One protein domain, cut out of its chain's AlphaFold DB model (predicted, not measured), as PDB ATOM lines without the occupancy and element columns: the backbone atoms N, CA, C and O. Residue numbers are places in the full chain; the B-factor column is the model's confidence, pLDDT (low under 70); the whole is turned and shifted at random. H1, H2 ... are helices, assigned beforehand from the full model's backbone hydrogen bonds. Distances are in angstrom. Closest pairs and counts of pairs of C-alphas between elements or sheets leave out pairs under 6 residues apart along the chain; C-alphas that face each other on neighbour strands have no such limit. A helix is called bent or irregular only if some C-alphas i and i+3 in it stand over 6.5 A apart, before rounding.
ATOM      1  N   ARG A 140     -15.486  30.806 -22.683       93.50
ATOM      2  CA  ARG A 140     -15.126  32.207 -22.930       93.50
ATOM      3  C   ARG A 140     -15.154  32.995 -21.615       93.50
ATOM      4  O   ARG A 140     -15.831  32.553 -20.680       93.50
ATOM      5  N   PRO A 141     -14.451  34.138 -21.507       92.25
ATOM      6  CA  PRO A 141     -14.437  34.945 -20.287       92.25
ATOM      7  C   PRO A 141     -15.827  35.322 -19.765       92.25
ATOM      8  O   PRO A 141     -16.024  35.373 -18.555       92.25
ATOM      9  N   GLU A 142     -16.789  35.567 -20.651       92.25
ATOM     10  CA  GLU A 142     -18.156  35.974 -20.316       92.25
ATOM     11  C   GLU A 142     -18.907  34.829 -19.625       92.25
ATOM     12  O   GLU A 142     -19.458  34.998 -18.538       92.25
ATOM     13  N   ASN A 143     -18.827  33.633 -20.206       94.19
ATOM     14  CA  ASN A 143     -19.493  32.431 -19.709       94.19
ATOM     15  C   ASN A 143     -18.827  31.889 -18.439       94.19
ATOM     16  O   ASN A 143     -19.499  31.466 -17.501       94.19
ATOM     17  N   ALA A 144     -17.494  31.950 -18.370       94.00
ATOM     18  CA  ALA A 144     -16.712  31.470 -17.232       94.00
ATOM     19  C   ALA A 144     -16.931  32.286 -15.941       94.00
ATOM     20  O   ALA A 144     -16.513  31.856 -14.869       94.00
ATOM     21  N   ARG A 145     -17.599  33.447 -16.011       91.94
ATOM     22  CA  ARG A 145     -18.018  34.219 -14.825       91.94
ATOM     23  C   ARG A 145     -19.219  33.603 -14.109       91.94
ATOM     24  O   ARG A 145     -19.426  33.886 -12.929       91.94
ATOM     25  N   VAL A 146     -20.001  32.775 -14.803       92.94
ATOM     26  CA  VAL A 146     -21.215  32.154 -14.270       92.94
ATOM     27  C   VAL A 146     -20.846  30.877 -13.515       92.94
ATOM     28  O   VAL A 146     -20.327  29.924 -14.094       92.94
ATOM     29  N   GLU A 147     -21.134  30.832 -12.212       93.94
ATOM     30  CA  GLU A 147     -20.817  29.670 -11.365       93.94
ATOM     31  C   GLU A 147     -21.482  28.384 -11.858       93.94
ATOM     32  O   GLU A 147     -20.832  27.340 -11.883       93.94
ATOM     33  N   GLY A 148     -22.741  28.461 -12.305       94.31
ATOM     34  CA  GLY A 148     -23.453  27.313 -12.873       94.31
ATOM     35  C   GLY A 148     -22.725  26.708 -14.076       94.31
ATOM     36  O   GLY A 148     -22.595  25.490 -14.167       94.31
ATOM     37  N   PHE A 149     -22.149  27.549 -14.942       95.94
ATOM     38  CA  PHE A 149     -21.355  27.084 -16.078       95.94
ATOM     39  C   PHE A 149     -20.028  26.455 -15.635       95.94
ATOM     40  O   PHE A 149     -19.663  25.383 -16.111       95.94
ATOM     41  N   LEU A 150     -19.314  27.062 -14.682       96.81
ATOM     42  CA  LEU A 150     -18.093  26.460 -14.132       96.81
ATOM     43  C   LEU A 150     -18.372  25.105 -13.465       96.81
ATOM     44  O   LEU A 150     -17.602  24.164 -13.646       96.81
ATOM     45  N   PHE A 151     -19.472  24.993 -12.719       96.25
ATOM     46  CA  PHE A 151     -19.888  23.739 -12.099       96.25
ATOM     47  C   PHE A 151     -20.220  22.676 -13.151       96.25
ATOM     48  O   PHE A 151     -19.742  21.548 -13.044       96.25
ATOM     49  N   PHE A 152     -20.929  23.051 -14.217       95.88
ATOM     50  CA  PHE A 152     -21.179  22.184 -15.369       95.88
ATOM     51  C   PHE A 152     -19.878  21.639 -15.990       95.88
ATOM     52  O   PHE A 152     -19.757  20.435 -16.218       95.88
ATOM     53  N   ILE A 153     -18.857  22.483 -16.182       97.50
ATOM     54  CA  ILE A 153     -17.541  22.033 -16.669       97.50
ATOM     55  C   ILE A 153     -16.897  21.014 -15.712       97.50
ATOM     56  O   ILE A 153     -16.313  20.023 -16.161       97.50
ATOM     57  N   LEU A 154     -17.014  21.220 -14.397       96.06
ATOM     58  CA  LEU A 154     -16.500  20.274 -13.405       96.06
ATOM     59  C   LEU A 154     -17.248  18.933 -13.442       96.06
ATOM     60  O   LEU A 154     -16.600  17.893 -13.342       96.06
ATOM     61  N   GLN A 155     -18.567  18.937 -13.653       94.06
ATOM     62  CA  GLN A 155     -19.355  17.710 -13.810       94.06
ATOM     63  C   GLN A 155     -18.915  16.903 -15.040       94.06
ATOM     64  O   GLN A 155     -18.714  15.689 -14.938       94.06
ATOM     65  N   ILE A 156     -18.678  17.571 -16.179       93.81
ATOM     66  CA  ILE A 156     -18.111  16.920 -17.371       93.81
ATOM     67  C   ILE A 156     -16.772  16.268 -17.019       93.81
ATOM     68  O   ILE A 156     -16.536  15.105 -17.356       93.81
ATOM     69  N   ALA A 157     -15.892  16.999 -16.332       92.44
ATOM     70  CA  ALA A 157     -14.578  16.497 -15.960       92.44
ATOM     71  C   ALA A 157     -14.666  15.277 -15.026       92.44
ATOM     72  O   ALA A 157     -13.947  14.305 -15.251       92.44
ATOM     73  N   GLU A 158     -15.550  15.288 -14.027       90.19
ATOM     74  CA  GLU A 158     -15.748  14.178 -13.087       90.19
ATOM     75  C   GLU A 158     -16.196  12.893 -13.800       90.19
ATOM     76  O   GLU A 158     -15.629  11.820 -13.585       90.19
ATOM     77  N   ARG A 159     -17.164  12.990 -14.718       84.00
ATOM     78  CA  ARG A 159     -17.664  11.822 -15.465       84.00
ATOM     79  C   ARG A 159     -16.680  11.315 -16.514       84.00
ATOM     80  O   ARG A 159     -16.645  10.120 -16.810       84.00
ATOM     81  N   SER A 160     -15.834  12.193 -17.041       76.88
ATOM     82  CA  SER A 160     -14.886  11.835 -18.095       76.88
ATOM     83  C   SER A 160     -13.638  11.087 -17.593       76.88
ATOM     84  O   SER A 160     -12.863  10.591 -18.410       76.88
ATOM     85  N   ILE A 161     -13.469  10.920 -16.270       58.41
ATOM     86  CA  ILE A 161     -12.373  10.154 -15.630       58.41
ATOM     87  C   ILE A 161     -12.232   8.729 -16.206       58.41
ATOM     88  O   ILE A 161     -11.142   8.156 -16.202       58.41
ATOM     89  N   ILE A 162     -13.313   8.158 -16.739       54.78
ATOM     90  CA  ILE A 162     -13.355   6.772 -17.220       54.78
ATOM     91  C   ILE A 162     -12.794   6.628 -18.655       54.78
ATOM     92  O   ILE A 162     -12.325   5.551 -19.030       54.78
ATOM     93  N   ASN A 163     -12.742   7.703 -19.455       59.62
ATOM     94  CA  ASN A 163     -12.435   7.628 -20.888       59.62
ATOM     95  C   ASN A 163     -10.999   8.069 -21.222       59.62
ATOM     96  O   ASN A 163     -10.630   9.221 -21.037       59.62
ATOM     97  N   ARG A 164     -10.174   7.192 -21.816       54.66
ATOM     98  CA  ARG A 164      -8.764   7.509 -22.166       54.66
ATOM     99  C   ARG A 164      -8.592   8.682 -23.147       54.66
ATOM    100  O   ARG A 164      -7.562   9.349 -23.096       54.66
ATOM    101  N   GLY A 165      -9.578   8.951 -24.008       65.31
ATOM    102  CA  GLY A 165      -9.587  10.111 -24.918       65.31
ATOM    103  C   GLY A 165      -9.791  11.460 -24.215       65.31
ATOM    104  O   GLY A 165      -9.475  12.503 -24.775       65.31
ATOM    105  N   CYS A 166     -10.229  11.439 -22.953       83.94
ATOM    106  CA  CYS A 166     -10.544  12.624 -22.161       83.94
ATOM    107  C   CYS A 166      -9.323  13.509 -21.870       83.94
ATOM    108  O   CYS A 166      -9.465  14.715 -21.694       83.94
ATOM    109  N   ARG A 167      -8.108  12.945 -21.835       90.25
ATOM    110  CA  ARG A 167      -6.914  13.674 -21.380       90.25
ATOM    111  C   ARG A 167      -6.660  14.952 -22.185       90.25
ATOM    112  O   ARG A 167      -6.508  16.015 -21.593       90.25
ATOM    113  N   THR A 168      -6.635  14.852 -23.514       92.88
ATOM    114  CA  THR A 168      -6.395  15.999 -24.403       92.88
ATOM    115  C   THR A 168      -7.493  17.047 -24.257       92.88
ATOM    116  O   THR A 168      -7.191  18.232 -24.129       92.88
ATOM    117  N   PHE A 169      -8.750  16.607 -24.197       93.75
ATOM    118  CA  PHE A 169      -9.892  17.485 -23.976       93.75
ATOM    119  C   PHE A 169      -9.794  18.219 -22.624       93.75
ATOM    120  O   PHE A 169      -9.927  19.437 -22.586       93.75
ATOM    121  N   MET A 170      -9.440  17.538 -21.526       95.44
ATOM    122  CA  MET A 170      -9.268  18.170 -20.206       95.44
ATOM    123  C   MET A 170      -8.109  19.163 -20.159       95.44
ATOM    124  O   MET A 170      -8.224  20.197 -19.502       95.44
ATOM    125  N   VAL A 171      -7.005  18.890 -20.866       96.38
ATOM    126  CA  VAL A 171      -5.913  19.866 -21.021       96.38
ATOM    127  C   VAL A 171      -6.430  21.129 -21.708       96.38
ATOM    128  O   VAL A 171      -6.168  22.229 -21.231       96.38
ATOM    129  N   GLN A 172      -7.211  20.984 -22.782       97.00
ATOM    130  CA  GLN A 172      -7.790  22.116 -23.510       97.00
ATOM    131  C   GLN A 172      -8.807  22.896 -22.666       97.00
ATOM    132  O   GLN A 172      -8.783  24.126 -22.682       97.00
ATOM    133  N   VAL A 173      -9.657  22.208 -21.896       97.69
ATOM    134  CA  VAL A 173     -10.587  22.837 -20.944       97.69
ATOM    135  C   VAL A 173      -9.811  23.658 -19.910       97.69
ATOM    136  O   VAL A 173     -10.107  24.837 -19.714       97.69
ATOM    137  N   ALA A 174      -8.784  23.071 -19.286       97.75
ATOM    138  CA  ALA A 174      -7.958  23.757 -18.298       97.75
ATOM    139  C   ALA A 174      -7.248  24.982 -18.895       97.75
ATOM    140  O   ALA A 174      -7.266  26.054 -18.295       97.75
ATOM    141  N   ASP A 175      -6.661  24.844 -20.086       97.81
ATOM    142  CA  ASP A 175      -5.985  25.938 -20.785       97.81
ATOM    143  C   ASP A 175      -6.945  27.086 -21.125       97.81
ATOM    144  O   ASP A 175      -6.591  28.249 -20.915       97.81
ATOM    145  N   ARG A 176      -8.162  26.786 -21.603       97.38
ATOM    146  CA  ARG A 176      -9.172  27.813 -21.902       97.38
ATOM    147  C   ARG A 176      -9.690  28.500 -20.637       97.38
ATOM    148  O   ARG A 176      -9.854  29.714 -20.648       97.38
ATOM    149  N   LEU A 177      -9.871  27.776 -19.531       97.12
ATOM    150  CA  LEU A 177     -10.232  28.385 -18.244       97.12
ATOM    151  C   LEU A 177      -9.109  29.277 -17.695       97.12
ATOM    152  O   LEU A 177      -9.377  30.371 -17.209       97.12
ATOM    153  N   ILE A 178      -7.846  28.850 -17.800       96.31
ATOM    154  CA  ILE A 178      -6.696  29.683 -17.418       96.31
ATOM    155  C   ILE A 178      -6.660  30.954 -18.263       96.31
ATOM    156  O   ILE A 178      -6.451  32.031 -17.713       96.31
ATOM    157  N   LEU A 179      -6.883  30.834 -19.574       95.00
ATOM    158  CA  LEU A 179      -6.956  31.982 -20.470       95.00
ATOM    159  C   LEU A 179      -8.096  32.929 -20.068       95.00
ATOM    160  O   LEU A 179      -7.870  34.124 -19.922       95.00
ATOM    161  N   ALA A 180      -9.285  32.394 -19.787       94.00
ATOM    162  CA  ALA A 180     -10.423  33.180 -19.316       94.00
ATOM    163  C   ALA A 180     -10.132  33.913 -17.995       94.00
ATOM    164  O   ALA A 180     -10.547  35.055 -17.823       94.00
ATOM    165  N   ALA A 181      -9.381  33.292 -17.078       92.81
ATOM    166  CA  ALA A 181      -8.945  33.939 -15.842       92.81
ATOM    167  C   ALA A 181      -7.898  35.046 -16.073       92.81
ATOM    168  O   ALA A 181      -7.846  35.993 -15.288       92.81
ATOM    169  N   THR A 182      -7.057  34.942 -17.110       90.00
ATOM    170  CA  THR A 182      -6.023  35.948 -17.415       90.00
ATOM    171  C   THR A 182      -6.519  37.101 -18.282       90.00
ATOM    172  O   THR A 182      -6.046  38.222 -18.109       90.00
ATOM    173  N   ASP A 183      -7.472  36.858 -19.182       84.88
ATOM    174  CA  ASP A 183      -7.867  37.783 -20.256       84.88
ATOM    175  C   ASP A 183      -8.895  38.845 -19.820       84.88
ATOM    176  O   ASP A 183      -9.748  39.276 -20.587       84.88
ATOM    177  N   GLY A 184      -8.785  39.343 -18.587       60.94
ATOM    178  CA  GLY A 184      -9.516  40.547 -18.185       60.94
ATOM    179  C   GLY A 184     -10.804  40.298 -17.411       60.94
ATOM    180  O   GLY A 184     -11.791  41.021 -17.575       60.94
ATOM    181  N   VAL A 185     -10.789  39.360 -16.465       55.88
ATOM    182  CA  VAL A 185     -11.703  39.493 -15.330       55.88
ATOM    183  C   VAL A 185     -11.162  40.611 -14.430       55.88
ATOM    184  O   VAL A 185     -10.353  40.381 -13.537       55.88
ATOM    185  N   GLY A 186     -11.586  41.851 -14.696       54.56
ATOM    186  CA  GLY A 186     -11.296  43.012 -13.837       54.56
ATOM    187  C   GLY A 186     -11.837  42.863 -12.406       54.56
ATOM    188  O   GLY A 186     -11.454  43.615 -11.516       54.56
ATOM    189  N   GLU A 187     -12.689  41.860 -12.178       63.97
ATOM    190  CA  GLU A 187     -13.236  41.473 -10.883       63.97
ATOM    191  C   GLU A 187     -12.447  40.300 -10.278       63.97
ATOM    192  O   GLU A 187     -12.465  39.172 -10.780       63.97
ATOM    193  N   SER A 188     -11.796  40.535  -9.137       77.69
ATOM    194  CA  SER A 188     -11.022  39.515  -8.408       77.69
ATOM    195  C   SER A 188     -11.826  38.241  -8.098       77.69
ATOM    196  O   SER A 188     -11.258  37.146  -8.043       77.69
ATOM    197  N   LYS A 189     -13.147  38.362  -7.933       87.94
ATOM    198  CA  LYS A 189     -14.044  37.266  -7.556       87.94
ATOM    199  C   LYS A 189     -14.213  36.218  -8.651       87.94
ATOM    200  O   LYS A 189     -13.951  35.039  -8.418       87.94
ATOM    201  N   ALA A 190     -14.607  36.626  -9.856       90.31
ATOM    202  CA  ALA A 190     -14.788  35.681 -10.955       90.31
ATOM    203  C   ALA A 190     -13.457  35.016 -11.350       90.31
ATOM    204  O   ALA A 190     -13.428  33.802 -11.532       90.31
ATOM    205  N   ALA A 191     -12.332  35.744 -11.339       92.00
ATOM    206  CA  ALA A 191     -11.011  35.144 -11.547       92.00
ATOM    207  C   ALA A 191     -10.695  34.071 -10.491       92.00
ATOM    208  O   ALA A 191     -10.237  32.981 -10.830       92.00
ATOM    209  N   THR A 192     -10.982  34.350  -9.215       92.94
ATOM    210  CA  THR A 192     -10.787  33.388  -8.117       92.94
ATOM    211  C   THR A 192     -11.623  32.125  -8.329       92.94
ATOM    212  O   THR A 192     -11.094  31.024  -8.194       92.94
ATOM    213  N   ARG A 193     -12.897  32.263  -8.714       94.25
ATOM    214  CA  ARG A 193     -13.799  31.134  -9.000       94.25
ATOM    215  C   ARG A 193     -13.322  30.291 -10.180       94.25
ATOM    216  O   ARG A 193     -13.287  29.068 -10.072       94.25
ATOM    217  N   ILE A 194     -12.886  30.931 -11.266       95.75
ATOM    218  CA  ILE A 194     -12.331  30.240 -12.437       95.75
ATOM    219  C   ILE A 194     -11.057  29.481 -12.052       95.75
ATOM    220  O   ILE A 194     -10.929  28.297 -12.352       95.75
ATOM    221  N   LEU A 195     -10.125  30.120 -11.336       95.56
ATOM    222  CA  LEU A 195      -8.906  29.459 -10.859       95.56
ATOM    223  C   LEU A 195      -9.215  28.312  -9.897       95.56
ATOM    224  O   LEU A 195      -8.550  27.278  -9.932       95.56
ATOM    225  N   TYR A 196     -10.232  28.465  -9.054       95.88
ATOM    226  CA  TYR A 196     -10.687  27.393  -8.185       95.88
ATOM    227  C   TYR A 196     -11.227  26.208  -8.996       95.88
ATOM    228  O   TYR A 196     -10.824  25.074  -8.739       95.88
ATOM    229  N   ALA A 197     -12.029  26.454 -10.038       97.12
ATOM    230  CA  ALA A 197     -12.458  25.414 -10.972       97.12
ATOM    231  C   ALA A 197     -11.259  24.739 -11.667       97.12
ATOM    232  O   ALA A 197     -11.194  23.512 -11.707       97.12
ATOM    233  N   VAL A 198     -10.258  25.504 -12.126       97.38
ATOM    234  CA  VAL A 198      -9.009  24.952 -12.689       97.38
ATOM    235  C   VAL A 198      -8.314  24.034 -11.683       97.38
ATOM    236  O   VAL A 198      -7.943  22.913 -12.024       97.38
ATOM    237  N   LEU A 199      -8.149  24.472 -10.432       96.56
ATOM    238  CA  LEU A 199      -7.515  23.672  -9.386       96.56
ATOM    239  C   LEU A 199      -8.268  22.357  -9.142       96.56
ATOM    240  O   LEU A 199      -7.651  21.300  -9.032       96.56
ATOM    241  N   VAL A 200      -9.595  22.418  -9.059       96.00
ATOM    242  CA  VAL A 200     -10.462  21.255  -8.819       96.00
ATOM    243  C   VAL A 200     -10.383  20.285  -9.997       96.00
ATOM    244  O   VAL A 200     -10.151  19.096  -9.784       96.00
ATOM    245  N   LEU A 201     -10.451  20.792 -11.229       95.69
ATOM    246  CA  LEU A 201     -10.284  20.010 -12.454       95.69
ATOM    247  C   LEU A 201      -8.927  19.296 -12.495       95.69
ATOM    248  O   LEU A 201      -8.870  18.091 -12.740       95.69
ATOM    249  N   LEU A 202      -7.834  19.998 -12.189       95.19
ATOM    250  CA  LEU A 202      -6.495  19.405 -12.148       95.19
ATOM    251  C   LEU A 202      -6.373  18.326 -11.063       95.19
ATOM    252  O   LEU A 202      -5.671  17.333 -11.249       95.19
ATOM    253  N   ARG A 203      -7.057  18.489  -9.927       94.06
ATOM    254  CA  ARG A 203      -7.084  17.476  -8.864       94.06
ATOM    255  C   ARG A 203      -7.927  16.254  -9.230       94.06
ATOM    256  O   ARG A 203      -7.558  15.156  -8.826       94.06
ATOM    257  N   MET A 204      -9.008  16.424  -9.995       92.06
ATOM    258  CA  MET A 204      -9.761  15.303 -10.578       92.06
ATOM    259  C   MET A 204      -8.930  14.555 -11.629       92.06
ATOM    260  O   MET A 204      -9.011  13.332 -11.717       92.06
ATOM    261  N   HIS A 205      -8.055  15.268 -12.351       91.69
ATOM    262  CA  HIS A 205      -7.182  14.716 -13.393       91.69
ATOM    263  C   HIS A 205      -5.685  14.971 -13.125       91.69
ATOM    264  O   HIS A 205      -5.029  15.706 -13.868       91.69
ATOM    265  N   PRO A 206      -5.053  14.341 -12.114       92.00
ATOM    266  CA  PRO A 206      -3.684  14.691 -11.719       92.00
ATOM    267  C   PRO A 206      -2.617  14.519 -12.813       92.00
ATOM    268  O   PRO A 206      -1.539  15.116 -12.730       92.00
ATOM    269  N   ALA A 207      -2.892  13.693 -13.825       90.94
ATOM    270  CA  ALA A 207      -1.995  13.420 -14.945       90.94
ATOM    271  C   ALA A 207      -1.839  14.601 -15.922       90.94
ATOM    272  O   ALA A 207      -0.882  14.612 -16.699       90.94
ATOM    273  N   ILE A 208      -2.747  15.587 -15.896       93.94
ATOM    274  CA  ILE A 208      -2.693  16.740 -16.810       93.94
ATOM    275  C   ILE A 208      -1.951  17.952 -16.232       93.94
ATOM    276  O   ILE A 208      -1.629  18.871 -16.978       93.94
ATOM    277  N   PHE A 209      -1.574  17.944 -14.946       93.69
ATOM    278  CA  PHE A 209      -0.794  19.033 -14.324       93.69
ATOM    279  C   PHE A 209       0.490  19.398 -15.089       93.69
ATOM    280  O   PHE A 209       0.940  20.537 -15.012       93.69
ATOM    281  N   GLN A 210       1.104  18.432 -15.780       91.88
ATOM    282  CA  GLN A 210       2.343  18.636 -16.540       91.88
ATOM    283  C   GLN A 210       2.107  19.100 -17.984       91.88
ATOM    284  O   GLN A 210       3.056  19.507 -18.645       91.88
ATOM    285  N   GLU A 211       0.870  19.032 -18.475       93.75
ATOM    286  CA  GLU A 211       0.525  19.297 -19.880       93.75
ATOM    287  C   GLU A 211      -0.181  20.637 -20.070       93.75
ATOM    288  O   GLU A 211      -0.069  21.253 -21.126       93.75
ATOM    289  N   VAL A 212      -0.865  21.107 -19.028       95.44
ATOM    290  CA  VAL A 212      -1.543  22.405 -19.002       95.44
ATOM    291  C   VAL A 212      -0.525  23.553 -18.995       95.44
ATOM    292  O   VAL A 212       0.530  23.486 -18.355       95.44
ATOM    293  N   GLN A 213      -0.852  24.661 -19.661       95.25
ATOM    294  CA  GLN A 213      -0.031  25.868 -19.804       95.25
ATOM    295  C   GLN A 213       0.021  26.722 -18.524       95.25
ATOM    296  O   GLN A 213      -0.132  27.946 -18.556       95.25
ATOM    297  N   LEU A 214       0.338  26.102 -17.384       94.81
ATOM    298  CA  LEU A 214       0.374  26.738 -16.061       94.81
ATOM    299  C   LEU A 214       1.321  27.941 -15.977       94.81
ATOM    300  O   LEU A 214       1.142  28.809 -15.129       94.81
ATOM    301  N   ARG A 215       2.303  28.053 -16.883       93.31
ATOM    302  CA  ARG A 215       3.181  29.233 -16.985       93.31
ATOM    303  C   ARG A 215       2.414  30.547 -17.159       93.31
ATOM    304  O   ARG A 215       2.931  31.584 -16.749       93.31
ATOM    305  N   ARG A 216       1.205  30.509 -17.734       92.06
ATOM    306  CA  ARG A 216       0.329  31.681 -17.880       92.06
ATOM    307  C   ARG A 216      -0.091  32.245 -16.526       92.06
ATOM    308  O   ARG A 216      -0.157  33.456 -16.382       92.06
ATOM    309  N   LEU A 217      -0.234  31.400 -15.503       92.50
ATOM    310  CA  LEU A 217      -0.581  31.821 -14.141       92.50
ATOM    311  C   LEU A 217       0.498  32.685 -13.474       92.50
ATOM    312  O   LEU A 217       0.214  33.339 -12.475       92.50
ATOM    313  N   ASN A 218       1.724  32.735 -14.012       91.12
ATOM    314  CA  ASN A 218       2.768  33.604 -13.466       91.12
ATOM    315  C   ASN A 218       2.381  35.087 -13.509       91.12
ATOM    316  O   ASN A 218       2.792  35.824 -12.616       91.12
ATOM    317  N   ILE A 219       1.573  35.514 -14.488       88.94
ATOM    318  CA  ILE A 219       1.082  36.899 -14.555       88.94
ATOM    319  C   ILE A 219       0.197  37.242 -13.348       88.94
ATOM    320  O   ILE A 219       0.273  38.342 -12.812       88.94
ATOM    321  N   LEU A 220      -0.561  36.258 -12.852       88.25
ATOM    322  CA  LEU A 220      -1.476  36.404 -11.720       88.25
ATOM    323  C   LEU A 220      -0.756  36.379 -10.363       88.25
ATOM    324  O   LEU A 220      -1.365  36.633  -9.328       88.25
ATOM    325  N   ARG A 221       0.559  36.121 -10.332       85.00
ATOM    326  CA  ARG A 221       1.350  36.210  -9.090       85.00
ATOM    327  C   ARG A 221       1.540  37.648  -8.615       85.00
ATOM    328  O   ARG A 221       1.764  37.866  -7.428       85.00
ATOM    329  N   ALA A 222       1.447  38.610  -9.532       84.44
ATOM    330  CA  ALA A 222       1.453  40.034  -9.215       84.44
ATOM    331  C   ALA A 222       0.062  40.560  -8.807       84.44
ATOM    332  O   ALA A 222      -0.052  41.712  -8.395       84.44
ATOM    333  N   SER A 223      -0.989  39.738  -8.912       84.75
ATOM    334  CA  SER A 223      -2.332  40.089  -8.450       84.75
ATOM    335  C   SER A 223      -2.399  40.163  -6.919       84.75
ATOM    336  O   SER A 223      -1.490  39.735  -6.204       84.75
ATOM    337  N   VAL A 224      -3.497  40.707  -6.397       79.38
ATOM    338  CA  VAL A 224      -3.744  40.836  -4.954       79.38
ATOM    339  C   VAL A 224      -4.725  39.773  -4.451       79.38
ATOM    340  O   VAL A 224      -5.532  39.240  -5.215       79.38
ATOM    341  N   GLY A 225      -4.644  39.461  -3.155       85.50
ATOM    342  CA  GLY A 225      -5.620  38.627  -2.446       85.50
ATOM    343  C   GLY A 225      -5.770  37.203  -2.996       85.50
ATOM    344  O   GLY A 225      -4.785  36.523  -3.305       85.50
ATOM    345  N   ASN A 226      -7.026  36.762  -3.104       88.38
ATOM    346  CA  ASN A 226      -7.404  35.379  -3.408       88.38
ATOM    347  C   ASN A 226      -6.914  34.892  -4.780       88.38
ATOM    348  O   ASN A 226      -6.519  33.734  -4.912       88.38
ATOM    349  N   VAL A 227      -6.847  35.772  -5.785       90.62
ATOM    350  CA  VAL A 227      -6.358  35.420  -7.131       90.62
ATOM    351  C   VAL A 227      -4.904  34.949  -7.074       90.62
ATOM    352  O   VAL A 227      -4.574  33.882  -7.598       90.62
ATOM    353  N   ARG A 228      -4.043  35.699  -6.371       91.19
ATOM    354  CA  ARG A 228      -2.636  35.328  -6.170       91.19
ATOM    355  C   ARG A 228      -2.525  34.010  -5.414       91.19
ATOM    356  O   ARG A 228      -1.806  33.119  -5.858       91.19
ATOM    357  N   GLN A 229      -3.259  33.872  -4.308       91.69
ATOM    358  CA  GLN A 229      -3.234  32.658  -3.488       91.69
ATOM    359  C   GLN A 229      -3.652  31.415  -4.292       91.69
ATOM    360  O   GLN A 229      -2.990  30.381  -4.208       91.69
ATOM    361  N   MET A 230      -4.705  31.510  -5.114       93.81
ATOM    362  CA  MET A 230      -5.150  30.403  -5.968       93.81
ATOM    363  C   MET A 230      -4.124  30.063  -7.052       93.81
ATOM    364  O   MET A 230      -3.779  28.891  -7.218       93.81
ATOM    365  N   ALA A 231      -3.581  31.064  -7.750       94.19
ATOM    366  CA  ALA A 231      -2.551  30.851  -8.766       94.19
ATOM    367  C   ALA A 231      -1.300  30.177  -8.174       94.19
ATOM    368  O   ALA A 231      -0.785  29.203  -8.729       94.19
ATOM    369  N   GLU A 232      -0.834  30.642  -7.012       94.50
ATOM    370  CA  GLU A 232       0.302  30.043  -6.309       94.50
ATOM    371  C   GLU A 232       0.002  28.624  -5.836       94.50
ATOM    372  O   GLU A 232       0.853  27.742  -5.981       94.50
ATOM    373  N   ARG A 233      -1.214  28.366  -5.342       95.25
ATOM    374  CA  ARG A 233      -1.627  27.026  -4.924       95.25
ATOM    375  C   ARG A 233      -1.600  26.031  -6.082       95.25
ATOM    376  O   ARG A 233      -1.068  24.933  -5.913       95.25
ATOM    377  N   ILE A 234      -2.122  26.414  -7.249       96.25
ATOM    378  CA  ILE A 234      -2.092  25.580  -8.459       96.25
ATOM    379  C   ILE A 234      -0.643  25.264  -8.849       96.25
ATOM    380  O   ILE A 234      -0.293  24.100  -9.051       96.25
ATOM    381  N   LEU A 235       0.224  26.280  -8.903       96.12
ATOM    382  CA  LEU A 235       1.638  26.110  -9.252       96.12
ATOM    383  C   LEU A 235       2.389  25.230  -8.240       96.12
ATOM    384  O   LEU A 235       3.256  24.441  -8.626       96.12
ATOM    385  N   LEU A 236       2.066  25.349  -6.952       95.19
ATOM    386  CA  LEU A 236       2.660  24.547  -5.888       95.19
ATOM    387  C   LEU A 236       2.261  23.067  -6.011       95.19
ATOM    388  O   LEU A 236       3.134  22.199  -5.983       95.19
ATOM    389  N   GLU A 237       0.972  22.767  -6.207       95.62
ATOM    390  CA  GLU A 237       0.486  21.391  -6.413       95.62
ATOM    391  C   GLU A 237       0.984  20.782  -7.733       95.62
ATOM    392  O   GLU A 237       1.241  19.575  -7.812       95.62
ATOM    393  N   ALA A 238       1.207  21.603  -8.761       93.94
ATOM    394  CA  ALA A 238       1.828  21.157 -10.004       93.94
ATOM    395  C   ALA A 238       3.259  20.649  -9.779       93.94
ATOM    396  O   ALA A 238       3.629  19.598 -10.305       93.94
ATOM    397  N   ARG A 239       4.041  21.356  -8.951       94.75
ATOM    398  CA  ARG A 239       5.440  21.018  -8.634       94.75
ATOM    399  C   ARG A 239       5.578  19.897  -7.613       94.75
ATOM    400  O   ARG A 239       6.576  19.184  -7.636       94.75
ATOM    401  N   ASN A 240       4.607  19.749  -6.714       94.56
ATOM    402  CA  ASN A 240       4.675  18.781  -5.631       94.56
ATOM    403  C   ASN A 240       3.404  17.925  -5.566       94.56
ATOM    404  O   ASN A 240       2.379  18.330  -5.016       94.56
ATOM    405  N   ALA A 241       3.508  16.698  -6.082       92.44
ATOM    406  CA  ALA A 241       2.407  15.742  -6.094       92.44
ATOM    407  C   ALA A 241       1.928  15.328  -4.691       92.44
ATOM    408  O   ALA A 241       0.763  14.972  -4.542       92.44
ATOM    409  N   PHE A 242       2.774  15.429  -3.658       93.25
ATOM    410  CA  PHE A 242       2.401  15.084  -2.281       93.25
ATOM    411  C   PHE A 242       1.404  16.067  -1.658       93.25
ATOM    412  O   PHE A 242       0.735  15.722  -0.689       93.25
ATOM    413  N   LEU A 243       1.290  17.282  -2.203       90.94
ATOM    414  CA  LEU A 243       0.347  18.296  -1.723       90.94
ATOM    415  C   LEU A 243      -1.051  18.154  -2.336       90.94
ATOM    416  O   LEU A 243      -1.970  18.869  -1.933       90.94
ATOM    417  N   ARG A 244      -1.209  17.256  -3.315       89.81
ATOM    418  CA  ARG A 244      -2.473  17.034  -4.014       89.81
ATOM    419  C   ARG A 244      -3.412  16.206  -3.133       89.81
ATOM    420  O   ARG A 244      -2.994  15.174  -2.599       89.81
ATOM    421  N   PRO A 245      -4.685  16.603  -2.993       87.56
ATOM    422  CA  PRO A 245      -5.693  15.750  -2.383       87.56
ATOM    423  C   PRO A 245      -5.789  14.401  -3.105       87.56
ATOM    424  O   PRO A 245      -5.695  14.333  -4.329       87.56
ATOM    425  N   LYS A 246      -6.004  13.318  -2.350       80.69
ATOM    426  CA  LYS A 246      -6.143  11.965  -2.920       80.69
ATOM    427  C   LYS A 246      -7.483  11.740  -3.620       80.69
ATOM    428  O   LYS A 246      -7.586  10.837  -4.442       80.69
ATOM    429  N   ARG A 247      -8.515  12.489  -3.226       79.75
ATOM    430  CA  ARG A 247      -9.878  12.407  -3.758       79.75
ATOM    431  C   ARG A 247     -10.500  13.796  -3.777       79.75
ATOM    432  O   ARG A 247     -10.221  14.603  -2.890       79.75
ATOM    433  N   VAL A 248     -11.334  14.036  -4.778       81.62
ATOM    434  CA  VAL A 248     -12.155  15.233  -4.951       81.62
ATOM    435  C   VAL A 248     -13.551  14.744  -5.308       81.62
ATOM    436  O   VAL A 248     -13.669  13.842  -6.129       81.62
ATOM    437  N   PHE A 249     -14.567  15.298  -4.653       82.56
ATOM    438  CA  PHE A 249     -15.974  14.954  -4.854       82.56
ATOM    439  C   PHE A 249     -16.763  16.242  -5.052       82.56
ATOM    440  O   PHE A 249     -16.499  17.220  -4.345       82.56
ATOM    441  N   LEU A 250     -17.718  16.236  -5.980       87.88
ATOM    442  CA  LEU A 250     -18.557  17.405  -6.241       87.88
ATOM    443  C   LEU A 250     -19.827  17.473  -5.374       87.88
ATOM    444  O   LEU A 250     -20.441  18.533  -5.312       87.88
ATOM    445  N   ASP A 251     -20.163  16.413  -4.628       83.31
ATOM    446  CA  ASP A 251     -21.408  16.293  -3.838       83.31
ATOM    447  C   ASP A 251     -21.649  17.414  -2.808       83.31
ATOM    448  O   ASP A 251     -22.783  17.650  -2.407       83.31
ATOM    449  N   ASN A 252     -20.598  18.109  -2.359       78.00
ATOM    450  CA  ASN A 252     -20.687  19.258  -1.444       78.00
ATOM    451  C   ASN A 252     -19.816  20.426  -1.924       78.00
ATOM    452  O   ASN A 252     -19.208  21.148  -1.131       78.00
ATOM    453  N   PHE A 253     -19.664  20.548  -3.237       88.12
ATOM    454  CA  PHE A 253     -18.829  21.577  -3.820       88.12
ATOM    455  C   PHE A 253     -19.493  22.950  -3.708       88.12
ATOM    456  O   PHE A 253     -20.613  23.154  -4.166       88.12
ATOM    457  N   SER A 254     -18.756  23.914  -3.163       88.38
ATOM    458  CA  SER A 254     -19.085  25.332  -3.240       88.38
ATOM    459  C   SER A 254     -17.878  26.117  -3.735       88.38
ATOM    460  O   SER A 254     -16.718  25.769  -3.472       88.38
ATOM    461  N   PHE A 255     -18.148  27.181  -4.486       90.19
ATOM    462  CA  PHE A 255     -17.120  28.153  -4.819       90.19
ATOM    463  C   PHE A 255     -16.737  28.953  -3.566       90.19
ATOM    464  O   PHE A 255     -17.584  29.181  -2.702       90.19
ATOM    465  N   PRO A 256     -15.466  29.374  -3.436       84.81
ATOM    466  CA  PRO A 256     -15.030  30.164  -2.295       84.81
ATOM    467  C   PRO A 256     -15.814  31.479  -2.205       84.81
ATOM    468  O   PRO A 256     -15.898  32.230  -3.178       84.81
ATOM    469  N   GLU A 257     -16.357  31.742  -1.018       80.88
ATOM    470  CA  GLU A 257     -16.922  33.037  -0.639       80.88
ATOM    471  C   GLU A 257     -15.802  34.024  -0.278       80.88
ATOM    472  O   GLU A 257     -14.710  33.621   0.138       80.88
ATOM    473  N   ASP A 258     -16.071  35.321  -0.431       63.81
ATOM    474  CA  ASP A 258     -15.054  36.375  -0.315       63.81
ATOM    475  C   ASP A 258     -14.444  36.471   1.106       63.81
ATOM    476  O   ASP A 258     -13.269  36.811   1.246       63.81
ATOM    477  N   ASP A 259     -15.180  36.059   2.147       55.38
ATOM    478  CA  ASP A 259     -14.847  36.345   3.555       55.38
ATOM    479  C   ASP A 259     -14.005  35.265   4.268       55.38
ATOM    480  O   ASP A 259     -13.468  35.481   5.362       55.38
ATOM    481  N   LEU A 260     -13.869  34.067   3.688       50.16
ATOM    482  CA  LEU A 260     -13.342  32.900   4.418       50.16
ATOM    483  C   LEU A 260     -11.814  32.738   4.367       50.16
ATOM    484  O   LEU A 260     -11.267  31.891   5.080       50.16
TER     485      LEU A 260
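This is residues 140 to 260 of the 268 residues of an uncharacterized protein of Enterospora canceri (UniProt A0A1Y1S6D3). Five nearly aligned helices make two layers: H1, H3 and H5 lie side by side in a row with H3 in the middle, and H2 and H4 cover one side of that row. The tail, residues 240 to 260, has no named element and runs along the other side of the row. The 121 printed residues hold five named helices, H1 to H5 in chain order, and no named strand; the class is all helix. The whole is compact and rounded, with a radius of gyration of the C-alphas of 13.2 A and spans of 37 by 30 by 26 A.

H3, residues 188 to 204, is 24.3 A long and begins at C-alpha 188 (-11.022, 39.515, -8.408). H2, residues 166 to 182, measures 24.2 A. H1, residues 147 to 162, measures 24.8 A from C-alpha 147 (-20.817, 29.670, -11.365); it is only just irregular, with C-alphas 159 and 162 6.9 A apart. H5, residues 225 to 239, measures 21.7 A and ends at C-alpha 239 (5.440, 21.018, -8.634). H4 is residues 214 to 222.

H3 is the hub. H2 and H3 touch as a helical hairpin, closest at the C-alphas of Ala 181 and Ala 191, 4.9 A. H1, H2 and H3 form an up and down bundle, each running against the one before. H3 touches H1 at Leu 201 and Leu 154, C-alphas 6.3 A apart, and H5 at Thr 192 and Val 227, 5.0 A. H4 and H5 form a second hairpin, tilted 34 degrees, only just short of steep. H2 touches H4 with residues 175 to 182 alone, closest at the C-alphas of Ile 178 and Leu 217, 7.3 A. H1 is apart from H4 and H5. Every O i to N i+4 pair is within hydrogen-bond range in H2, H3 and H5; H1 has 10 of 12, and H4 0 of 5 but 6 of 6 O i to N i+3 pairs.

The C-alphas farthest apart, of Arg 164 and Asp 259, are 39.1 A apart. The printed part has no cut and no long link. Its mean pLDDT is 88.3; residues 161 to 165, 184 to 187 and 258 to 260 are under 70.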